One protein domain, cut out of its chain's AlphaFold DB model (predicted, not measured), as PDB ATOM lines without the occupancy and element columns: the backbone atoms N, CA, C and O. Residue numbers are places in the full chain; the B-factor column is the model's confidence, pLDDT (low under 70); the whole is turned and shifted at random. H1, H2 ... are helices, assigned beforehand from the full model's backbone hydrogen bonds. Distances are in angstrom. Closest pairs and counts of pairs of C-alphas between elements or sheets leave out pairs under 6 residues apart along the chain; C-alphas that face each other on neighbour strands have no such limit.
ATOM      1  N   GLY A   2     -39.261 -25.935  12.004       64.19
ATOM      2  CA  GLY A   2     -39.910 -26.717  13.070       64.19
ATOM      3  C   GLY A   2     -40.948 -27.745  12.617       64.19
ATOM      4  O   GLY A   2     -40.867 -28.900  13.012       64.19
ATOM      5  N   LEU A   3     -41.847 -27.365  11.704       58.81
ATOM      6  CA  LEU A   3     -42.796 -28.301  11.086       58.81
ATOM      7  C   LEU A   3     -42.108 -29.408  10.273       58.81
ATOM      8  O   LEU A   3     -42.617 -30.516  10.217       58.81
ATOM      9  N   ILE A   4     -40.946 -29.122   9.676       59.38
ATOM     10  CA  ILE A   4     -40.157 -30.106   8.922       59.38
ATOM     11  C   ILE A   4     -39.494 -31.086   9.893       59.38
ATOM     12  O   ILE A   4     -39.543 -32.281   9.655       59.38
ATOM     13  N   ILE A   5     -38.938 -30.607  11.012       63.12
ATOM     14  CA  ILE A   5     -38.364 -31.461  12.066       63.12
ATOM     15  C   ILE A   5     -39.450 -32.358  12.662       63.12
ATOM     16  O   ILE A   5     -39.266 -33.567  12.744       63.12
ATOM     17  N   TYR A   6     -40.600 -31.782  13.020       65.81
ATOM     18  CA  TYR A   6     -41.747 -32.546  13.502       65.81
ATOM     19  C   TYR A   6     -42.195 -33.590  12.471       65.81
ATOM     20  O   TYR A   6     -42.347 -34.755  12.819       65.81
ATOM     21  N   ALA A   7     -42.327 -33.207  11.197       56.31
ATOM     22  CA  ALA A   7     -42.672 -34.131  10.123       56.31
ATOM     23  C   ALA A   7     -41.629 -35.242   9.941       56.31
ATOM     24  O   ALA A   7     -42.031 -36.381   9.771       56.31
ATOM     25  N   ILE A   8     -40.324 -34.955  10.036       60.75
ATOM     26  CA  ILE A   8     -39.255 -35.965   9.966       60.75
ATOM     27  C   ILE A   8     -39.416 -36.980  11.100       60.75
ATOM     28  O   ILE A   8     -39.495 -38.173  10.820       60.75
ATOM     29  N   PHE A   9     -39.554 -36.521  12.348       61.88
ATOM     30  CA  PHE A   9     -39.737 -37.406  13.504       61.88
ATOM     31  C   PHE A   9     -41.024 -38.233  13.417       61.88
ATOM     32  O   PHE A   9     -41.008 -39.424  13.699       61.88
ATOM     33  N   VAL A  10     -42.127 -37.628  12.973       56.75
ATOM     34  CA  VAL A  10     -43.402 -38.332  12.772       56.75
ATOM     35  C   VAL A  10     -43.323 -39.308  11.592       56.75
ATOM     36  O   VAL A  10     -43.893 -40.387  11.663       56.75
ATOM     37  N   SER A  11     -42.619 -38.969  10.513       49.53
ATOM     38  CA  SER A  11     -42.529 -39.802   9.305       49.53
ATOM     39  C   SER A  11     -41.581 -40.993   9.440       49.53
ATOM     40  O   SER A  11     -41.815 -42.008   8.792       49.53
ATOM     41  N   TYR A  12     -40.537 -40.881  10.267       53.44
ATOM     42  CA  TYR A  12     -39.549 -41.945  10.448       53.44
ATOM     43  C   TYR A  12     -40.104 -43.118  11.274       53.44
ATOM     44  O   TYR A  12     -39.795 -44.262  10.961       53.44
ATOM     45  N   ASP A  13     -40.992 -42.839  12.240       49.75
ATOM     46  CA  ASP A  13     -41.601 -43.846  13.131       49.75
ATOM     47  C   ASP A  13     -43.112 -44.087  12.878       49.75
ATOM     48  O   ASP A  13     -43.786 -44.705  13.694       49.75
ATOM     49  N   GLY A  14     -43.686 -43.620  11.756       47.28
ATOM     50  CA  GLY A  14     -45.095 -43.908  11.403       47.28
ATOM     51  C   GLY A  14     -46.158 -43.143  12.213       47.28
ATOM     52  O   GLY A  14     -47.335 -43.509  12.218       47.28
ATOM     53  N   GLY A  15     -45.773 -42.041  12.855       52.91
ATOM     54  CA  GLY A  15     -46.570 -41.334  13.855       52.91
ATOM     55  C   GLY A  15     -46.543 -42.042  15.208       52.91
ATOM     56  O   GLY A  15     -45.970 -43.118  15.337       52.91
ATOM     57  N   PRO A  16     -47.115 -41.447  16.266       58.22
ATOM     58  CA  PRO A  16     -47.132 -42.122  17.551       58.22
ATOM     59  C   PRO A  16     -48.033 -43.364  17.438       58.22
ATOM     60  O   PRO A  16     -49.257 -43.250  17.369       58.22
ATOM     61  N   GLU A  17     -47.424 -44.557  17.403       70.75
ATOM     62  CA  GLU A  17     -48.140 -45.840  17.520       70.75
ATOM     63  C   GLU A  17     -48.955 -45.890  18.828       70.75
ATOM     64  O   GLU A  17     -50.024 -46.503  18.924       70.75
ATOM     65  N   TYR A  18     -48.445 -45.182  19.834       78.81
ATOM     66  CA  TYR A  18     -49.018 -45.014  21.155       78.81
ATOM     67  C   TYR A  18     -49.991 -43.842  21.227       78.81
ATOM     68  O   TYR A  18     -49.838 -42.837  20.535       78.81
ATOM     69  N   ILE A  19     -50.959 -43.913  22.142       77.12
ATOM     70  CA  ILE A  19     -51.775 -42.733  22.420       77.12
ATOM     71  C   ILE A  19     -50.995 -41.755  23.298       77.12
ATOM     72  O   ILE A  19     -50.597 -42.074  24.417       77.12
ATOM     73  N   THR A  20     -50.819 -40.542  22.788       81.19
ATOM     74  CA  THR A  20     -50.193 -39.409  23.477       81.19
ATOM     75  C   THR A  20     -51.218 -38.315  23.741       81.19
ATOM     76  O   THR A  20     -52.173 -38.187  22.982       81.19
ATOM     77  N   ASN A  21     -50.997 -37.476  24.756       82.56
ATOM     78  CA  ASN A  21     -51.873 -36.343  25.039       82.56
ATOM     79  C   ASN A  21     -51.665 -35.221  24.006       82.56
ATOM     80  O   ASN A  21     -50.669 -34.492  24.048       82.56
ATOM     81  N   GLU A  22     -52.631 -35.057  23.102       80.69
ATOM     82  CA  GLU A  22     -52.613 -34.047  22.043       80.69
ATOM     83  C   GLU A  22     -52.638 -32.602  22.565       80.69
ATOM     84  O   GLU A  22     -52.118 -31.690  21.914       80.69
ATOM     85  N   TYR A  23     -53.192 -32.368  23.757       83.19
ATOM     86  CA  TYR A  23     -53.353 -31.021  24.295       83.19
ATOM     87  C   TYR A  23     -52.024 -30.372  24.678       83.19
ATOM     88  O   TYR A  23     -51.897 -29.150  24.589       83.19
ATOM     89  N   ILE A  24     -51.011 -31.162  25.050       79.81
ATOM     90  CA  ILE A  24     -49.679 -30.613  25.331       79.81
ATOM     91  C   ILE A  24     -49.101 -29.983  24.053       79.81
ATOM     92  O   ILE A  24     -48.590 -28.862  24.087       79.81
ATOM     93  N   GLY A  25     -49.269 -30.645  22.903       79.19
ATOM     94  CA  GLY A  25     -48.868 -30.107  21.602       79.19
ATOM     95  C   GLY A  25     -49.603 -28.812  21.238       79.19
ATOM     96  O   GLY A  25     -48.990 -27.883  20.705       79.19
ATOM     97  N   ILE A  26     -50.893 -28.705  21.581       82.81
ATOM     98  CA  ILE A  26     -51.690 -27.482  21.378       82.81
ATOM     99  C   ILE A  26     -51.128 -26.318  22.204       82.81
ATOM    100  O   ILE A  26     -50.921 -25.234  21.656       82.81
ATOM    101  N   TRP A  27     -50.823 -26.528  23.489       85.00
ATOM    102  CA  TRP A  27     -50.224 -25.485  24.332       85.00
ATOM    103  C   TRP A  27     -48.871 -25.023  23.809       85.00
ATOM    104  O   TRP A  27     -48.638 -23.821  23.679       85.00
ATOM    105  N   MET A  28     -48.000 -25.967  23.453       83.12
ATOM    106  CA  MET A  28     -46.685 -25.652  22.900       83.12
ATOM    107  C   MET A  28     -46.797 -24.877  21.582       83.12
ATOM    108  O   MET A  28     -46.072 -23.904  21.373       83.12
ATOM    109  N   SER A  29     -47.756 -25.241  20.728       83.50
ATOM    110  CA  SER A  29     -48.049 -24.518  19.485       83.50
ATOM    111  C   SER A  29     -48.579 -23.107  19.751       83.50
ATOM    112  O   SER A  29     -48.177 -22.161  19.074       83.50
ATOM    113  N   GLY A  30     -49.430 -22.934  20.767       85.44
ATOM    114  CA  GLY A  30     -49.923 -21.626  21.201       85.44
ATOM    115  C   GLY A  30     -48.802 -20.712  21.704       85.44
ATOM    116  O   GLY A  30     -48.727 -19.547  21.308       85.44
ATOM    117  N   VAL A  31     -47.877 -21.248  22.510       87.50
ATOM    118  CA  VAL A  31     -46.680 -20.518  22.957       87.50
ATOM    119  C   VAL A  31     -45.798 -20.159  21.763       87.50
ATOM    120  O   VAL A  31     -45.391 -19.008  21.629       87.50
ATOM    121  N   LEU A  32     -45.546 -21.106  20.857       86.88
ATOM    122  CA  LEU A  32     -44.739 -20.879  19.660       86.88
ATOM    123  C   LEU A  32     -45.323 -19.774  18.767       86.88
ATOM    124  O   LEU A  32     -44.588 -18.892  18.309       86.88
ATOM    125  N   LEU A  33     -46.641 -19.793  18.549       87.06
ATOM    126  CA  LEU A  33     -47.362 -18.761  17.804       87.06
ATOM    127  C   LEU A  33     -47.230 -17.399  18.490       87.06
ATOM    128  O   LEU A  33     -46.918 -16.409  17.829       87.06
ATOM    129  N   SER A  34     -47.414 -17.357  19.812       89.25
ATOM    130  CA  SER A  34     -47.268 -16.128  20.593       89.25
ATOM    131  C   SER A  34     -45.863 -15.541  20.454       89.25
ATOM    132  O   SER A  34     -45.713 -14.380  20.074       89.25
ATOM    133  N   VAL A  35     -44.819 -16.349  20.661       88.44
ATOM    134  CA  VAL A  35     -43.416 -15.911  20.568       88.44
ATOM    135  C   VAL A  35     -43.076 -15.434  19.154       88.44
ATOM    136  O   VAL A  35     -42.424 -14.403  18.987       88.44
ATOM    137  N   SER A  36     -43.572 -16.129  18.130       88.00
ATOM    138  CA  SER A  36     -43.401 -15.718  16.732       88.00
ATOM    139  C   SER A  36     -44.082 -14.372  16.457       88.00
ATOM    140  O   SER A  36     -43.481 -13.481  15.854       88.00
ATOM    141  N   GLY A  37     -45.303 -14.179  16.964       88.44
ATOM    142  CA  GLY A  37     -46.014 -12.903  16.892       88.44
ATOM    143  C   GLY A  37     -45.268 -11.771  17.602       88.44
ATOM    144  O   GLY A  37     -45.183 -10.663  17.071       88.44
ATOM    145  N   GLN A  38     -44.654 -12.047  18.758       90.00
ATOM    146  CA  GLN A  38     -43.831 -11.079  19.490       90.00
ATOM    147  C   GLN A  38     -42.582 -10.661  18.713       90.00
ATOM    148  O   GLN A  38     -42.235  -9.478  18.709       90.00
ATOM    149  N   LEU A  39     -41.922 -11.603  18.036       88.50
ATOM    150  CA  LEU A  39     -40.778 -11.307  17.177       88.50
ATOM    151  C   LEU A  39     -41.187 -10.426  15.989       88.50
ATOM    152  O   LEU A  39     -40.538  -9.412  15.729       88.50
ATOM    153  N   ILE A  40     -42.293 -10.753  15.313       87.69
ATOM    154  CA  ILE A  40     -42.824  -9.943  14.205       87.69
ATOM    155  C   ILE A  40     -43.187  -8.537  14.692       87.69
ATOM    156  O   ILE A  40     -42.821  -7.554  14.045       87.69
ATOM    157  N   TYR A  41     -43.854  -8.421  15.846       88.44
ATOM    158  CA  TYR A  41     -44.180  -7.134  16.464       88.44
ATOM    159  C   TYR A  41     -42.920  -6.315  16.757       88.44
ATOM    160  O   TYR A  41     -42.865  -5.119  16.457       88.44
ATOM    161  N   LEU A  42     -41.885  -6.959  17.304       87.50
ATOM    162  CA  LEU A  42     -40.613  -6.313  17.580       87.50
ATOM    163  C   LEU A  42     -39.990  -5.787  16.283       87.50
ATOM    164  O   LEU A  42     -39.676  -4.602  16.213       87.50
ATOM    165  N   ILE A  43     -39.869  -6.624  15.250       86.44
ATOM    166  CA  ILE A  43     -39.267  -6.258  13.960       86.44
ATOM    167  C   ILE A  43     -40.052  -5.131  13.277       86.44
ATOM    168  O   ILE A  43     -39.441  -4.171  12.809       86.44
ATOM    169  N   SER A  44     -41.385  -5.200  13.293       86.75
ATOM    170  CA  SER A  44     -42.269  -4.250  12.600       86.75
ATOM    171  C   SER A  44     -42.259  -2.847  13.205       86.75
ATOM    172  O   SER A  44     -42.623  -1.888  12.528       86.75
ATOM    173  N   LYS A  45     -41.860  -2.695  14.476       83.81
ATOM    174  CA  LYS A  45     -41.763  -1.371  15.096       83.81
ATOM    175  C   LYS A  45     -40.603  -0.596  14.446       83.81
ATOM    176  O   LYS A  45     -39.456  -1.036  14.598       83.81
ATOM    177  N   PRO A  46     -40.868   0.534  13.754       79.38
ATOM    178  CA  PRO A  46     -39.815   1.311  13.120       79.38
ATOM    179  C   PRO A  46     -38.844   1.848  14.183       79.38
ATOM    180  O   PRO A  46     -39.260   2.131  15.314       79.38
ATOM    181  N   PRO A  47     -37.548   1.974  13.851       75.12
ATOM    182  CA  PRO A  47     -36.595   2.652  14.712       75.12
ATOM    183  C   PRO A  47     -37.008   4.122  14.812       75.12
ATOM    184  O   PRO A  47     -36.858   4.893  13.869       75.12
ATOM    185  N   ASP A  48     -37.592   4.489  15.946       70.75
ATOM    186  CA  ASP A  48     -38.025   5.854  16.218       70.75
ATOM    187  C   ASP A  48     -36.778   6.749  16.358       70.75
ATOM    188  O   ASP A  48     -35.988   6.579  17.295       70.75
ATOM    189  N   ARG A  49     -36.541   7.629  15.373       66.00
ATOM    190  CA  ARG A  49     -35.323   8.460  15.283       66.00
ATOM    191  C   ARG A  49     -35.261   9.535  16.377       66.00
ATOM    192  O   ARG A  49     -34.168   9.848  16.835       66.00
ATOM    193  N   ASP A  50     -36.407   9.988  16.892       66.88
ATOM    194  CA  ASP A  50     -36.488  11.070  17.892       66.88
ATOM    195  C   ASP A  50     -36.531  10.573  19.354       66.88
ATOM    196  O   ASP A  50     -36.717  11.342  20.302       66.88
ATOM    197  N   GLN A  51     -36.332   9.271  19.590       57.75
ATOM    198  CA  GLN A  51     -36.561   8.635  20.898       57.75
ATOM    199  C   GLN A  51     -35.461   8.813  21.956       57.75
ATOM    200  O   GLN A  51     -35.597   8.282  23.062       57.75
ATOM    201  N   LYS A  52     -34.378   9.559  21.691       57.91
ATOM    202  CA  LYS A  52     -33.189   9.593  22.574       57.91
ATOM    203  C   LYS A  52     -33.450  10.071  24.024       57.91
ATOM    204  O   LYS A  52     -32.569   9.893  24.864       57.91
ATOM    205  N   LYS A  53     -34.632  10.609  24.377       61.84
ATOM    206  CA  LYS A  53     -34.897  11.200  25.712       61.84
ATOM    207  C   LYS A  53     -36.021  10.604  26.573       61.84
ATOM    208  O   LYS A  53     -36.133  11.016  27.726       61.84
ATOM    209  N   LYS A  54     -36.839   9.644  26.119       82.00
ATOM    210  CA  LYS A  54     -37.946   9.140  26.963       82.00
ATOM    211  C   LYS A  54     -37.538   7.922  27.796       82.00
ATOM    212  O   LYS A  54     -37.276   6.840  27.277       82.00
ATOM    213  N   TRP A  55     -37.536   8.090  29.121       83.62
ATOM    214  CA  TRP A  55     -37.288   7.028  30.110       83.62
ATOM    215  C   TRP A  55     -38.168   5.779  29.891       83.62
ATOM    216  O   TRP A  55     -37.705   4.653  30.067       83.62
ATOM    217  N   SER A  56     -39.393   5.963  29.388       82.25
ATOM    218  CA  SER A  56     -40.323   4.880  29.039       82.25
ATOM    219  C   SER A  56     -39.774   3.893  28.001       82.25
ATOM    220  O   SER A  56     -40.060   2.701  28.090       82.25
ATOM    221  N   ASP A  57     -38.966   4.343  27.036       82.88
ATOM    222  CA  ASP A  57     -38.413   3.449  26.010       82.88
ATOM    223  C   ASP A  57     -37.288   2.570  26.560       82.88
ATOM    224  O   ASP A  57     -37.130   1.430  26.117       82.88
ATOM    225  N   ARG A  58     -36.539   3.063  27.557       86.44
ATOM    226  CA  ARG A  58     -35.539   2.260  28.279       86.44
ATOM    227  C   ARG A  58     -36.211   1.167  29.103       86.44
ATOM    228  O   ARG A  58     -35.750   0.030  29.082       86.44
ATOM    229  N   ILE A  59     -37.328   1.485  29.759       87.50
ATOM    230  CA  ILE A  59     -38.126   0.487  30.482       87.50
ATOM    231  C   ILE A  59     -38.681  -0.551  29.521       87.50
ATOM    232  O   ILE A  59     -38.500  -1.741  29.749       87.50
ATOM    233  N   LEU A  60     -39.313  -0.125  28.424       86.44
ATOM    234  CA  LEU A  60     -39.879  -1.058  27.454       86.44
ATOM    235  C   LEU A  60     -38.807  -1.985  26.874       86.44
ATOM    236  O   LEU A  60     -39.046  -3.175  26.674       86.44
ATOM    237  N   PHE A  61     -37.616  -1.445  26.627       88.00
ATOM    238  CA  PHE A  61     -36.463  -2.227  26.217       88.00
ATOM    239  C   PHE A  61     -36.065  -3.270  27.270       88.00
ATOM    240  O   PHE A  61     -35.972  -4.452  26.943       88.00
ATOM    241  N   ALA A  62     -35.892  -2.854  28.527       90.38
ATOM    242  CA  ALA A  62     -35.561  -3.755  29.628       90.38
ATOM    243  C   ALA A  62     -36.631  -4.844  29.816       90.38
ATOM    244  O   ALA A  62     -36.296  -6.014  29.964       90.38
ATOM    245  N   MET A  63     -37.915  -4.489  29.710       91.00
ATOM    246  CA  MET A  63     -39.030  -5.438  29.761       91.00
ATOM    247  C   MET A  63     -39.002  -6.435  28.596       91.00
ATOM    248  O   MET A  63     -39.276  -7.612  28.807       91.00
ATOM    249  N   ASN A  64     -38.661  -6.001  27.373       91.56
ATOM    250  CA  ASN A  64     -38.467  -6.912  26.237       91.56
ATOM    251  C   ASN A  64     -37.310  -7.884  26.499       91.56
ATOM    252  O   ASN A  64     -37.461  -9.082  26.275       91.56
ATOM    253  N   GLY A  65     -36.173  -7.371  26.978       92.44
ATOM    254  CA  GLY A  65     -35.010  -8.185  27.323       92.44
ATOM    255  C   GLY A  65     -35.336  -9.218  28.398       92.44
ATOM    256  O   GLY A  65     -35.049 -10.397  28.214       92.44
ATOM    257  N   LEU A  66     -36.016  -8.799  29.470       94.12
ATOM    258  CA  LEU A  66     -36.470  -9.685  30.542       94.12
ATOM    259  C   LEU A  66     -37.452 -10.744  30.029       94.12
ATOM    260  O   LEU A  66     -37.301 -11.915  30.362       94.12
ATOM    261  N   TYR A  67     -38.422 -10.355  29.195       94.56
ATOM    262  CA  TYR A  67     -39.390 -11.278  28.598       94.56
ATOM    263  C   TYR A  67     -38.691 -12.387  27.802       94.56
ATOM    264  O   TYR A  67     -38.881 -13.564  28.100       94.56
ATOM    265  N   PHE A  68     -37.845 -12.039  26.827       94.56
ATOM    266  CA  PHE A  68     -37.165 -13.047  26.006       94.56
ATOM    267  C   PHE A  68     -36.096 -13.825  26.784       94.56
ATOM    268  O   PHE A  68     -35.913 -15.014  26.532       94.56
ATOM    269  N   GLY A  69     -35.443 -13.202  27.770       94.31
ATOM    270  CA  GLY A  69     -34.532 -13.888  28.687       94.31
ATOM    271  C   GLY A  69     -35.246 -14.950  29.530       94.31
ATOM    272  O   GLY A  69     -34.779 -16.084  29.618       94.31
ATOM    273  N   LEU A  70     -36.417 -14.630  30.088       94.69
ATOM    274  CA  LEU A  70     -37.226 -15.594  30.840       94.69
ATOM    275  C   LEU A  70     -37.726 -16.731  29.940       94.69
ATOM    276  O   LEU A  70     -37.659 -17.895  30.327       94.69
ATOM    277  N   MET A  71     -38.171 -16.407  28.721       93.75
ATOM    278  CA  MET A  71     -38.572 -17.400  27.717       93.75
ATOM    279  C   MET A  71     -37.443 -18.396  27.410       93.75
ATOM    280  O   MET A  71     -37.688 -19.601  27.326       93.75
ATOM    281  N   LEU A  72     -36.205 -17.912  27.268       94.44
ATOM    282  CA  LEU A  72     -35.019 -18.742  27.041       94.44
ATOM    283  C   LEU A  72     -34.751 -19.704  28.195       94.44
ATOM    284  O   LEU A  72     -34.615 -20.905  27.980       94.44
ATOM    285  N   VAL A  73     -34.716 -19.183  29.423       96.19
ATOM    286  CA  VAL A  73     -34.453 -20.000  30.613       96.19
ATOM    287  C   VAL A  73     -35.529 -21.069  30.775       96.19
ATOM    288  O   VAL A  73     -35.217 -22.241  30.958       96.19
ATOM    289  N   MET A  74     -36.801 -20.696  30.652       95.88
ATOM    290  CA  MET A  74     -37.899 -21.637  30.864       95.88
ATOM    291  C   MET A  74     -38.013 -22.673  29.743       95.88
ATOM    292  O   MET A  74     -38.259 -23.839  30.029       95.88
ATOM    293  N   SER A  75     -37.780 -22.305  28.480       94.44
ATOM    294  CA  SER A  75     -37.745 -23.290  27.384       94.44
ATOM    295  C   SER A  75     -36.603 -24.299  27.537       94.44
ATOM    296  O   SER A  75     -36.797 -25.476  27.235       94.44
ATOM    297  N   LEU A  76     -35.454 -23.881  28.083       94.88
ATOM    298  CA  LEU A  76     -34.364 -24.785  28.455       94.88
ATOM    299  C   LEU A  76     -34.772 -25.735  29.594       94.88
ATOM    300  O   LEU A  76     -34.541 -26.937  29.488       94.88
ATOM    301  N   VAL A  77     -35.422 -25.223  30.647       95.75
ATOM    302  CA  VAL A  77     -35.950 -26.051  31.751       95.75
ATOM    303  C   VAL A  77     -36.942 -27.092  31.228       95.75
ATOM    304  O   VAL A  77     -36.829 -28.267  31.565       95.75
ATOM    305  N   ILE A  78     -37.874 -26.681  30.365       93.69
ATOM    306  CA  ILE A  78     -38.858 -27.574  29.743       93.69
ATOM    307  C   ILE A  78     -38.159 -28.654  28.907       93.69
ATOM    308  O   ILE A  78     -38.470 -29.838  29.042       93.69
ATOM    309  N   MET A  79     -37.185 -28.261  28.078       92.50
ATOM    310  CA  MET A  79     -36.414 -29.187  27.248       92.50
ATOM    311  C   MET A  79     -35.687 -30.238  28.097       92.50
ATOM    312  O   MET A  79     -35.773 -31.427  27.791       92.50
ATOM    313  N   ILE A  80     -35.001 -29.822  29.166       93.00
ATOM    314  CA  ILE A  80     -34.284 -30.733  30.071       93.00
ATOM    315  C   ILE A  80     -35.276 -31.653  30.789       93.00
ATOM    316  O   ILE A  80     -35.094 -32.870  30.777       93.00
ATOM    317  N   GLY A  81     -36.350 -31.096  31.356       92.38
ATOM    318  CA  GLY A  81     -37.334 -31.862  32.120       92.38
ATOM    319  C   GLY A  81     -37.995 -32.970  31.296       92.38
ATOM    320  O   GLY A  81     -38.019 -34.127  31.716       92.38
ATOM    321  N   TYR A  82     -38.442 -32.660  30.074       88.62
ATOM    322  CA  TYR A  82     -39.028 -33.671  29.187       88.62
ATOM    323  C   TYR A  82     -38.004 -34.657  28.612       88.62
ATOM    324  O   TYR A  82     -38.358 -35.807  28.358       88.62
ATOM    325  N   SER A  83     -36.740 -34.254  28.451       88.44
ATOM    326  CA  SER A  83     -35.673 -35.181  28.044       88.44
ATOM    327  C   SER A  83     -35.378 -36.224  29.126       88.44
ATOM    328  O   SER A  83     -35.060 -37.364  28.800       88.44
ATOM    329  N   MET A  84     -35.517 -35.854  30.404       89.12
ATOM    330  CA  MET A  84     -35.342 -36.778  31.528       89.12
ATOM    331  C   MET A  84     -36.532 -37.730  31.700       89.12
ATOM    332  O   MET A  84     -36.317 -38.909  31.969       89.12
ATOM    333  N   TYR A  85     -37.770 -37.242  31.534       81.12
ATOM    334  CA  TYR A  85     -39.000 -38.005  31.808       81.12
ATOM    335  C   TYR A  85     -39.169 -39.288  30.974       81.12
ATOM    336  O   TYR A  85     -39.711 -40.290  31.440       81.12
ATOM    337  N   GLY A  86     -38.674 -39.274  29.743       69.00
ATOM    338  CA  GLY A  86     -38.919 -40.308  28.745       69.00
ATOM    339  C   GLY A  86     -39.259 -39.608  27.444       69.00
ATOM    340  O   GLY A  86     -40.081 -38.699  27.459       69.00
ATOM    341  N   LEU A  87     -38.568 -39.979  26.364       64.44
ATOM    342  CA  LEU A  87     -38.502 -39.312  25.054       64.44
ATOM    343  C   LEU A  87     -39.865 -38.850  24.489       64.44
ATOM    344  O   LEU A  87     -40.391 -39.415  23.534       64.44
ATOM    345  N   ARG A  88     -40.419 -37.759  25.024       75.75
ATOM    346  CA  ARG A  88     -41.520 -36.988  24.441       75.75
ATOM    347  C   ARG A  88     -40.942 -36.090  23.365       75.75
ATOM    348  O   ARG A  88     -40.730 -34.893  23.556       75.75
ATOM    349  N   VAL A  89     -40.596 -36.726  22.248       76.56
ATOM    350  CA  VAL A  89     -39.891 -36.102  21.124       76.56
ATOM    351  C   VAL A  89     -40.635 -34.865  20.624       76.56
ATOM    352  O   VAL A  89     -40.015 -33.837  20.364       76.56
ATOM    353  N   ASP A  90     -41.965 -34.926  20.573       75.38
ATOM    354  CA  ASP A  90     -42.835 -33.807  20.220       75.38
ATOM    355  C   ASP A  90     -42.584 -32.567  21.099       75.38
ATOM    356  O   ASP A  90     -42.417 -31.453  20.590       75.38
ATOM    357  N   LEU A  91     -42.479 -32.763  22.413       83.81
ATOM    358  CA  LEU A  91     -42.267 -31.688  23.383       83.81
ATOM    359  C   LEU A  91     -40.839 -31.158  23.358       83.81
ATOM    360  O   LEU A  91     -40.635 -29.945  23.452       83.81
ATOM    361  N   ILE A  92     -39.857 -32.040  23.177       85.25
ATOM    362  CA  ILE A  92     -38.450 -31.657  23.023       85.25
ATOM    363  C   ILE A  92     -38.298 -30.773  21.781       85.25
ATOM    364  O   ILE A  92     -37.766 -29.668  21.879       85.25
ATOM    365  N   VAL A  93     -38.847 -31.196  20.635       85.44
ATOM    366  CA  VAL A  93     -38.811 -30.423  19.382       85.44
ATOM    367  C   VAL A  93     -39.464 -29.054  19.564       85.44
ATOM    368  O   VAL A  93     -38.875 -28.039  19.189       85.44
ATOM    369  N   CYS A  94     -40.647 -28.988  20.179       85.81
ATOM    370  CA  CYS A  94     -41.307 -27.707  20.419       85.81
ATOM    371  C   CYS A  94     -40.494 -26.798  21.353       85.81
ATOM    372  O   CYS A  94     -40.392 -25.597  21.105       85.81
ATOM    373  N   SER A  95     -39.872 -27.360  22.390       89.12
ATOM    374  CA  SER A  95     -39.048 -26.608  23.344       89.12
ATOM    375  C   SER A  95     -37.796 -26.037  22.682       89.12
ATOM    376  O   SER A  95     -37.487 -24.864  22.879       89.12
ATOM    377  N   VAL A  96     -37.133 -26.816  21.819       90.31
ATOM    378  CA  VAL A  96     -35.989 -26.360  21.011       90.31
ATOM    379  C   VAL A  96     -36.389 -25.208  20.088       90.31
ATOM    380  O   VAL A  96     -35.640 -24.241  19.941       90.31
ATOM    381  N   LEU A  97     -37.576 -25.268  19.476       89.12
ATOM    382  CA  LEU A  97     -38.068 -24.193  18.609       89.12
ATOM    383  C   LEU A  97     -38.373 -22.916  19.391       89.12
ATOM    384  O   LEU A  97     -37.953 -21.836  18.971       89.12
ATOM    385  N   ILE A  98     -39.054 -23.032  20.534       90.12
ATOM    386  CA  ILE A  98     -39.331 -21.893  21.420       90.12
ATOM    387  C   ILE A  98     -38.014 -21.275  21.901       90.12
ATOM    388  O   ILE A  98     -37.864 -20.055  21.837       90.12
ATOM    389  N   PHE A  99     -37.043 -22.100  22.302       93.81
ATOM    390  CA  PHE A  99     -35.709 -21.656  22.700       93.81
ATOM    391  C   PHE A  99     -35.000 -20.912  21.563       93.81
ATOM    392  O   PHE A  99     -34.524 -19.796  21.752       93.81
ATOM    393  N   SER A 100     -34.988 -21.480  20.355       91.06
ATOM    394  CA  SER A 100     -34.309 -20.894  19.191       91.06
ATOM    395  C   SER A 100     -34.898 -19.536  18.797       91.06
ATOM    396  O   SER A 100     -34.161 -18.583  18.543       91.06
ATOM    397  N   ILE A 101     -36.231 -19.416  18.780       89.94
ATOM    398  CA  ILE A 101     -36.900 -18.143  18.471       89.94
ATOM    399  C   ILE A 101     -36.707 -17.149  19.620       89.94
ATOM    400  O   ILE A 101     -36.484 -15.965  19.366       89.94
ATOM    401  N   GLY A 102     -36.743 -17.615  20.871       91.06
ATOM    402  CA  GLY A 102     -36.411 -16.809  22.044       91.06
ATOM    403  C   GLY A 102     -35.001 -16.226  21.953       91.06
ATOM    404  O   GLY A 102     -34.826 -15.026  22.162       91.06
ATOM    405  N   LEU A 103     -34.022 -17.037  21.541       93.12
ATOM    406  CA  LEU A 103     -32.622 -16.638  21.378       93.12
ATOM    407  C   LEU A 103     -32.478 -15.584  20.292       93.12
ATOM    408  O   LEU A 103     -31.906 -14.523  20.533       93.12
ATOM    409  N   LEU A 104     -33.048 -15.848  19.117       90.88
ATOM    410  CA  LEU A 104     -33.034 -14.903  18.007       90.88
ATOM    411  C   LEU A 104     -33.675 -13.571  18.413       90.88
ATOM    412  O   LEU A 104     -33.115 -12.507  18.166       90.88
ATOM    413  N   SER A 105     -34.822 -13.624  19.092       91.00
ATOM    414  CA  SER A 105     -35.528 -12.432  19.566       91.00
ATOM    415  C   SER A 105     -34.699 -11.646  20.581       91.00
ATOM    416  O   SER A 105     -34.621 -10.420  20.495       91.00
ATOM    417  N   PHE A 106     -34.037 -12.338  21.508       92.31
ATOM    418  CA  PHE A 106     -33.146 -11.733  22.492       92.31
ATOM    419  C   PHE A 106     -31.944 -11.047  21.826       92.31
ATOM    420  O   PHE A 106     -31.634  -9.898  22.145       92.31
ATOM    421  N   VAL A 107     -31.329 -11.690  20.829       92.06
ATOM    422  CA  VAL A 107     -30.239 -11.105  20.034       92.06
ATOM    423  C   VAL A 107     -30.713  -9.861  19.279       92.06
ATOM    424  O   VAL A 107     -30.046  -8.832  19.337       92.06
ATOM    425  N   VAL A 108     -31.884  -9.893  18.630       90.19
ATOM    426  CA  VAL A 108     -32.437  -8.717  17.930       90.19
ATOM    427  C   VAL A 108     -32.680  -7.555  18.898       90.19
ATOM    428  O   VAL A 108     -32.411  -6.401  18.558       90.19
ATOM    429  N   VAL A 109     -33.158  -7.839  20.113       91.00
ATOM    430  CA  VAL A 109     -33.304  -6.835  21.176       91.00
ATOM    431  C   VAL A 109     -31.934  -6.231  21.513       91.00
ATOM    432  O   VAL A 109     -31.776  -5.015  21.420       91.00
ATOM    433  N   ILE A 110     -30.915  -7.043  21.795       90.12
ATOM    434  CA  ILE A 110     -29.559  -6.556  22.104       90.12
ATOM    435  C   ILE A 110     -28.971  -5.719  20.958       90.12
ATOM    436  O   ILE A 110     -28.495  -4.606  21.187       90.12
ATOM    437  N   LEU A 111     -29.046  -6.203  19.716       89.69
ATOM    438  CA  LEU A 111     -28.526  -5.491  18.546       89.69
ATOM    439  C   LEU A 111     -29.206  -4.131  18.360       89.69
ATOM    440  O   LEU A 111     -28.536  -3.140  18.075       89.69
ATOM    441  N   ARG A 112     -30.523  -4.044  18.586       86.19
ATOM    442  CA  ARG A 112     -31.252  -2.766  18.539       86.19
ATOM    443  C   ARG A 112     -30.808  -1.786  19.619       86.19
ATOM    444  O   ARG A 112     -30.860  -0.580  19.392       86.19
ATOM    445  N   TRP A 113     -30.391  -2.273  20.782       86.12
ATOM    446  CA  TRP A 113     -29.858  -1.416  21.838       86.12
ATOM    447  C   TRP A 113     -28.496  -0.843  21.483       86.12
ATOM    448  O   TRP A 113     -28.315   0.371  21.569       86.12
ATOM    449  N   PHE A 114     -27.588  -1.678  20.982       85.94
ATOM    450  CA  PHE A 114     -26.287  -1.211  20.510       85.94
ATOM    451  C   PHE A 114     -26.406  -0.266  19.311       85.94
ATOM    452  O   PHE A 114     -25.764   0.782  19.296       85.94
ATOM    453  N   ALA A 115     -27.293  -0.562  18.355       83.88
ATOM    454  CA  ALA A 115     -27.559   0.325  17.224       83.88
ATOM    455  C   ALA A 115     -28.026   1.718  17.681       83.88
ATOM    456  O   ALA A 115     -27.619   2.717  17.103       83.88
ATOM    457  N   ARG A 116     -28.819   1.816  18.760       78.88
ATOM    458  CA  ARG A 116     -29.218   3.111  19.344       78.88
ATOM    459  C   ARG A 116     -28.057   3.863  19.995       78.88
ATOM    460  O   ARG A 116     -28.075   5.091  19.991       78.88
ATOM    461  N   GLY A 117     -27.088   3.148  20.566       75.69
ATOM    462  CA  GLY A 117     -25.891   3.741  21.167       75.69
ATOM    463  C   GLY A 117     -24.886   4.260  20.137       75.69
ATOM    464  O   GLY A 117     -24.194   5.231  20.414       75.69
ATOM    465  N   MET A 118     -24.835   3.644  18.950       70.25
ATOM    466  CA  MET A 118     -23.842   3.947  17.914       70.25
ATOM    467  C   MET A 118     -24.262   5.003  16.889       70.25
ATOM    468  O   MET A 118     -23.408   5.421  16.118       70.25
ATOM    469  N   VAL A 119     -25.523   5.455  16.843       64.56
ATOM    470  CA  VAL A 119     -25.892   6.581  15.962       64.56
ATOM    471  C   VAL A 119     -25.303   7.863  16.563       64.56
ATOM    472  O   VAL A 119     -25.830   8.312  17.599       64.56
ATOM    473  N   LEU A 162     -57.066   9.189  17.469       81.00
ATOM    474  CA  LEU A 162     -57.329   7.826  17.012       81.00
ATOM    475  C   LEU A 162     -56.050   6.976  16.967       81.00
ATOM    476  O   LEU A 162     -56.069   5.814  17.366       81.00
ATOM    477  N   ASN A 163     -54.930   7.553  16.526       78.56
ATOM    478  CA  ASN A 163     -53.645   6.861  16.523       78.56
ATOM    479  C   ASN A 163     -53.145   6.597  17.948       78.56
ATOM    480  O   ASN A 163     -52.742   5.473  18.235       78.56
ATOM    481  N   CYS A 164     -53.245   7.565  18.867       76.69
ATOM    482  CA  CYS A 164     -52.901   7.353  20.277       76.69
ATOM    483  C   CYS A 164     -53.727   6.229  20.914       76.69
ATOM    484  O   CYS A 164     -53.162   5.352  21.562       76.69
ATOM    485  N   VAL A 165     -55.046   6.199  20.686       83.00
ATOM    486  CA  VAL A 165     -55.918   5.127  21.195       83.00
ATOM    487  C   VAL A 165     -55.514   3.767  20.620       83.00
ATOM    488  O   VAL A 165     -55.402   2.798  21.371       83.00
ATOM    489  N   LYS A 166     -55.222   3.688  19.314       83.31
ATOM    490  CA  LYS A 166     -54.738   2.454  18.674       83.31
ATOM    491  C   LYS A 166     -53.420   1.971  19.281       83.31
ATOM    492  O   LYS A 166     -53.316   0.796  19.615       83.31
ATOM    493  N   TYR A 167     -52.438   2.855  19.462       80.56
ATOM    494  CA  TYR A 167     -51.143   2.484  20.041       80.56
ATOM    495  C   TYR A 167     -51.264   2.024  21.494       80.56
ATOM    496  O   TYR A 167     -50.675   1.005  21.850       80.56
ATOM    497  N   THR A 168     -52.051   2.720  22.317       80.56
ATOM    498  CA  THR A 168     -52.282   2.327  23.714       80.56
ATOM    499  C   THR A 168     -53.018   0.990  23.805       80.56
ATOM    500  O   THR A 168     -52.634   0.139  24.604       80.56
ATOM    501  N   CYS A 169     -54.021   0.761  22.950       86.00
ATOM    502  CA  CYS A 169     -54.741  -0.511  22.887       86.00
ATOM    503  C   CYS A 169     -53.815  -1.663  22.463       86.00
ATOM    504  O   CYS A 169     -53.733  -2.674  23.156       86.00
ATOM    505  N   LEU A 170     -53.037  -1.484  21.388       82.81
ATOM    506  CA  LEU A 170     -52.065  -2.482  20.929       82.81
ATOM    507  C   LEU A 170     -50.996  -2.773  21.987       82.81
ATOM    508  O   LEU A 170     -50.620  -3.927  22.176       82.81
ATOM    509  N   PHE A 171     -50.525  -1.747  22.698       82.62
ATOM    510  CA  PHE A 171     -49.581  -1.914  23.799       82.62
ATOM    511  C   PHE A 171     -50.186  -2.723  24.952       82.62
ATOM    512  O   PHE A 171     -49.548  -3.657  25.440       82.62
ATOM    513  N   GLY A 172     -51.421  -2.404  25.353       85.69
ATOM    514  CA  GLY A 172     -52.152  -3.130  26.391       85.69
ATOM    515  C   GLY A 172     -52.356  -4.600  26.026       85.69
ATOM    516  O   GLY A 172     -51.961  -5.478  26.790       85.69
ATOM    517  N   VAL A 173     -52.874  -4.874  24.824       86.94
ATOM    518  CA  VAL A 173     -53.063  -6.240  24.305       86.94
ATOM    519  C   VAL A 173     -51.736  -6.998  24.271       86.94
ATOM    520  O   VAL A 173     -51.658  -8.127  24.748       86.94
ATOM    521  N   ASN A 174     -50.667  -6.373  23.773       86.88
ATOM    522  CA  ASN A 174     -49.345  -6.988  23.721       86.88
ATOM    523  C   ASN A 174     -48.799  -7.333  25.117       86.88
ATOM    524  O   ASN A 174     -48.233  -8.406  25.319       86.88
ATOM    525  N   SER A 175     -48.988  -6.440  26.092       88.75
ATOM    526  CA  SER A 175     -48.588  -6.666  27.484       88.75
ATOM    527  C   SER A 175     -49.347  -7.840  28.114       88.75
ATOM    528  O   SER A 175     -48.740  -8.713  28.741       88.75
ATOM    529  N   VAL A 176     -50.662  -7.918  27.884       90.56
ATOM    530  CA  VAL A 176     -51.499  -9.042  28.335       90.56
ATOM    531  C   VAL A 176     -51.042 -10.354  27.693       90.56
ATOM    532  O   VAL A 176     -50.787 -11.317  28.411       90.56
ATOM    533  N   LEU A 177     -50.851 -10.389  26.371       89.00
ATOM    534  CA  LEU A 177     -50.405 -11.593  25.655       89.00
ATOM    535  C   LEU A 177     -49.047 -12.100  26.153       89.00
ATOM    536  O   LEU A 177     -48.864 -13.306  26.332       89.00
ATOM    537  N   ARG A 178     -48.100 -11.198  26.427       91.50
ATOM    538  CA  ARG A 178     -46.800 -11.557  27.012       91.50
ATOM    539  C   ARG A 178     -46.937 -12.150  28.400       91.50
ATOM    540  O   ARG A 178     -46.308 -13.163  28.683       91.50
ATOM    541  N   THR A 179     -47.762 -11.528  29.236       92.38
ATOM    542  CA  THR A 179     -47.999 -11.976  30.610       92.38
ATOM    543  C   THR A 179     -48.616 -13.370  30.603       92.38
ATOM    544  O   THR A 179     -48.084 -14.274  31.238       92.38
ATOM    545  N   VAL A 180     -49.659 -13.584  29.796       92.06
ATOM    546  CA  VAL A 180     -50.295 -14.896  29.609       92.06
ATOM    547  C   VAL A 180     -49.287 -15.934  29.104       92.06
ATOM    548  O   VAL A 180     -49.224 -17.033  29.643       92.06
ATOM    549  N   SER A 181     -48.446 -15.578  28.130       91.31
ATOM    550  CA  SER A 181     -47.427 -16.493  27.591       91.31
ATOM    551  C   SER A 181     -46.384 -16.888  28.636       91.31
ATOM    552  O   SER A 181     -46.023 -18.058  28.713       91.31
ATOM    553  N   ILE A 182     -45.924 -15.939  29.461       93.94
ATOM    554  CA  ILE A 182     -45.004 -16.223  30.570       93.94
ATOM    555  C   ILE A 182     -45.666 -17.151  31.584       93.94
ATOM    556  O   ILE A 182     -45.046 -18.124  31.996       93.94
ATOM    557  N   VAL A 183     -46.910 -16.868  31.981       94.75
ATOM    558  CA  VAL A 183     -47.635 -17.696  32.955       94.75
ATOM    559  C   VAL A 183     -47.779 -19.128  32.441       94.75
ATOM    560  O   VAL A 183     -47.452 -20.064  33.162       94.75
ATOM    561  N   ILE A 184     -48.183 -19.307  31.180       92.75
ATOM    562  CA  ILE A 184     -48.272 -20.635  30.558       92.75
ATOM    563  C   ILE A 184     -46.902 -21.318  30.549       92.75
ATOM    564  O   ILE A 184     -46.800 -22.484  30.915       92.75
ATOM    565  N   LEU A 185     -45.838 -20.607  30.172       92.50
ATOM    566  CA  LEU A 185     -44.498 -21.184  30.113       92.50
ATOM    567  C   LEU A 185     -43.964 -21.585  31.495       92.50
ATOM    568  O   LEU A 185     -43.331 -22.628  31.618       92.50
ATOM    569  N   LEU A 186     -44.245 -20.792  32.531       95.06
ATOM    570  CA  LEU A 186     -43.918 -21.128  33.917       95.06
ATOM    571  C   LEU A 186     -44.640 -22.400  34.365       95.06
ATOM    572  O   LEU A 186     -44.019 -23.273  34.964       95.06
ATOM    573  N   LEU A 187     -45.928 -22.524  34.042       94.56
ATOM    574  CA  LEU A 187     -46.710 -23.720  34.350       94.56
ATOM    575  C   LEU A 187     -46.187 -24.953  33.596       94.56
ATOM    576  O   LEU A 187     -45.999 -26.008  34.193       94.56
ATOM    577  N   LEU A 188     -45.865 -24.814  32.307       91.81
ATOM    578  CA  LEU A 188     -45.247 -25.885  31.516       91.81
ATOM    579  C   LEU A 188     -43.878 -26.296  32.081       91.81
ATOM    580  O   LEU A 188     -43.583 -27.487  32.163       91.81
ATOM    581  N   ALA A 189     -43.050 -25.333  32.500       93.44
ATOM    582  CA  ALA A 189     -41.757 -25.599  33.131       93.44
ATOM    583  C   ALA A 189     -41.923 -26.323  34.471       93.44
ATOM    584  O   ALA A 189     -41.226 -27.301  34.732       93.44
ATOM    585  N   PHE A 190     -42.889 -25.901  35.288       93.19
ATOM    586  CA  PHE A 190     -43.244 -26.588  36.525       93.19
ATOM    587  C   PHE A 190     -43.704 -28.029  36.261       93.19
ATOM    588  O   PHE A 190     -43.238 -28.956  36.923       93.19
ATOM    589  N   GLY A 191     -44.552 -28.244  35.250       88.69
ATOM    590  CA  GLY A 191     -44.959 -29.577  34.802       88.69
ATOM    591  C   GLY A 191     -43.779 -30.450  34.381       88.69
ATOM    592  O   GLY A 191     -43.652 -31.573  34.865       88.69
ATOM    593  N   ALA A 192     -42.872 -29.916  33.562       90.50
ATOM    594  CA  ALA A 192     -41.680 -30.629  33.111       90.50
ATOM    595  C   ALA A 192     -40.758 -31.028  34.278       90.50
ATOM    596  O   ALA A 192     -40.272 -32.156  34.312       90.50
ATOM    597  N   VAL A 193     -40.554 -30.144  35.261       91.69
ATOM    598  CA  VAL A 193     -39.755 -30.442  36.464       91.69
ATOM    599  C   VAL A 193     -40.420 -31.521  37.320       91.69
ATOM    600  O   VAL A 193     -39.750 -32.452  37.764       91.69
ATOM    601  N   ASN A 194     -41.737 -31.445  37.529       87.94
ATOM    602  CA  ASN A 194     -42.464 -32.462  38.291       87.94
ATOM    603  C   ASN A 194     -42.392 -33.841  37.629       87.94
ATOM    604  O   ASN A 194     -42.179 -34.840  38.316       87.94
ATOM    605  N   LEU A 195     -42.526 -33.895  36.303       85.31
ATOM    606  CA  LEU A 195     -42.369 -35.131  35.539       85.31
ATOM    607  C   LEU A 195     -40.925 -35.649  35.593       85.31
ATOM    608  O   LEU A 195     -40.716 -36.841  35.791       85.31
ATOM    609  N   ALA A 196     -39.915 -34.782  35.512       88.75
ATOM    610  CA  ALA A 196     -38.518 -35.197  35.651       88.75
ATOM    611  C   ALA A 196     -38.220 -35.801  37.035       88.75
ATOM    612  O   ALA A 196     -37.569 -36.841  37.128       88.75
ATOM    613  N   ASN A 197     -38.745 -35.201  38.108       86.75
ATOM    614  CA  ASN A 197     -38.574 -35.707  39.476       86.75
ATOM    615  C   ASN A 197     -39.185 -37.099  39.671       86.75
ATOM    616  O   ASN A 197     -38.671 -37.909  40.442       86.75
ATOM    617  N   ILE A 198     -40.261 -37.385  38.946       80.88
ATOM    618  CA  ILE A 198     -40.964 -38.663  38.963       80.88
ATOM    619  C   ILE A 198     -40.086 -39.824  38.446       80.88
ATOM    620  O   ILE A 198     -40.228 -40.953  38.911       80.88
ATOM    621  N   VAL A 199     -39.149 -39.573  37.525       79.38
ATOM    622  CA  VAL A 199     -38.277 -40.620  36.942       79.38
ATOM    623  C   VAL A 199     -37.386 -41.282  37.983       79.38
ATOM    624  O   VAL A 199     -37.006 -42.441  37.827       79.38
ATOM    625  N   ASN A 200     -37.079 -40.562  39.060       82.50
ATOM    626  CA  ASN A 200     -36.227 -41.055  40.133       82.50
ATOM    627  C   ASN A 200     -36.935 -42.065  41.049       82.50
ATOM    628  O   ASN A 200     -36.305 -42.601  41.960       82.50
TER     629      ASN A 200
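What this domain is: This is residues 2 to 119 and 162 to 200 of the 450 residues of the protein "Predicted protein" of Naegleria gruberi (UniProt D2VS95). Four long helices, H2, H3, H4 and H5, run up and down as an elongated bundle, each against the one before it in the chain, and a short fifth helix, H1, packs on the outside along the first part of H4. H2 and H3 each touch both H4 and H5, while H5 crosses H2 steeply and its residues 162 to 173 stick out from the body. The 157 printed residues hold five named helices in the order H1, H2, H3, H4, H5, with no named strand; the class is all helix. The whole is only just loose, close to compact, with a radius of gyration of the C-alphas of 18.3 A and spans of 58 by 30 by 30 A.

How they stand to each other: Start at H1, residues 2 to 12, and look for H4, residues 89 to 118, the hub that touches three other helices. H1 touches H4 with residues 89 to 97 of H4 alone; the closest C-alphas are those of Gly 2 and Leu 97, 6.4 A apart, and the two run opposite ways at a shallow tilt of 21 degrees. Next comes H2, residues 22 to 44, which touches H4, closest at the C-alphas of Leu 32 and Ile 98, 5.8 A apart, the same way at a shallow tilt of 15 degrees. H3, residues 55 to 85, forms a helical hairpin with H4; their closest C-alphas, Leu 72 and Phe 99, are 5.3 A apart, at a shallow tilt of 23 degrees. H5, residues 162 to 198, touches H3, closest at the C-alphas of Gly 81 and Ala 192, 4.6 A apart, the same way at a shallow tilt of 26 degrees. H5 touches H2 with residues 177 to 185 alone, opposite ways at a steep tilt of 39 degrees; the closest C-alphas, Val 31 and Ser 181, are 6.2 A apart. H2 and H3 are near each other, while H4 and H5 are apart. In H1, H2, H3, H4 and H5 every O i to N i+4 pair is within hydrogen-bond range.

Where its parts are: Find C-alpha 2 at (-39.910, -26.717, 13.070), where H1 begins and runs 15.5 A. Go on to C-alpha 22 for H2, 32.9 A long, and to C-alpha 55 at (-37.288, 7.028, 30.110) for H3, 45.1 A. H4 measures 43.3 A, and H5, the longest, runs 54.0 A to C-alpha 198 at (-40.964, -38.663, 38.963).

The domain as a whole: The C-alphas farthest apart, Glu 17 and Lys 53, are 59.1 A apart. Residues 120 to 161 are not printed, and C-alphas 119 and 162 are 31.5 A apart across this cut. H3 to H4 is a tight link; H1 to H2 and H2 to H3 are short links. The model's confidence is under 70 at residues 2 to 16, 49 to 53, 86 to 87 and 119.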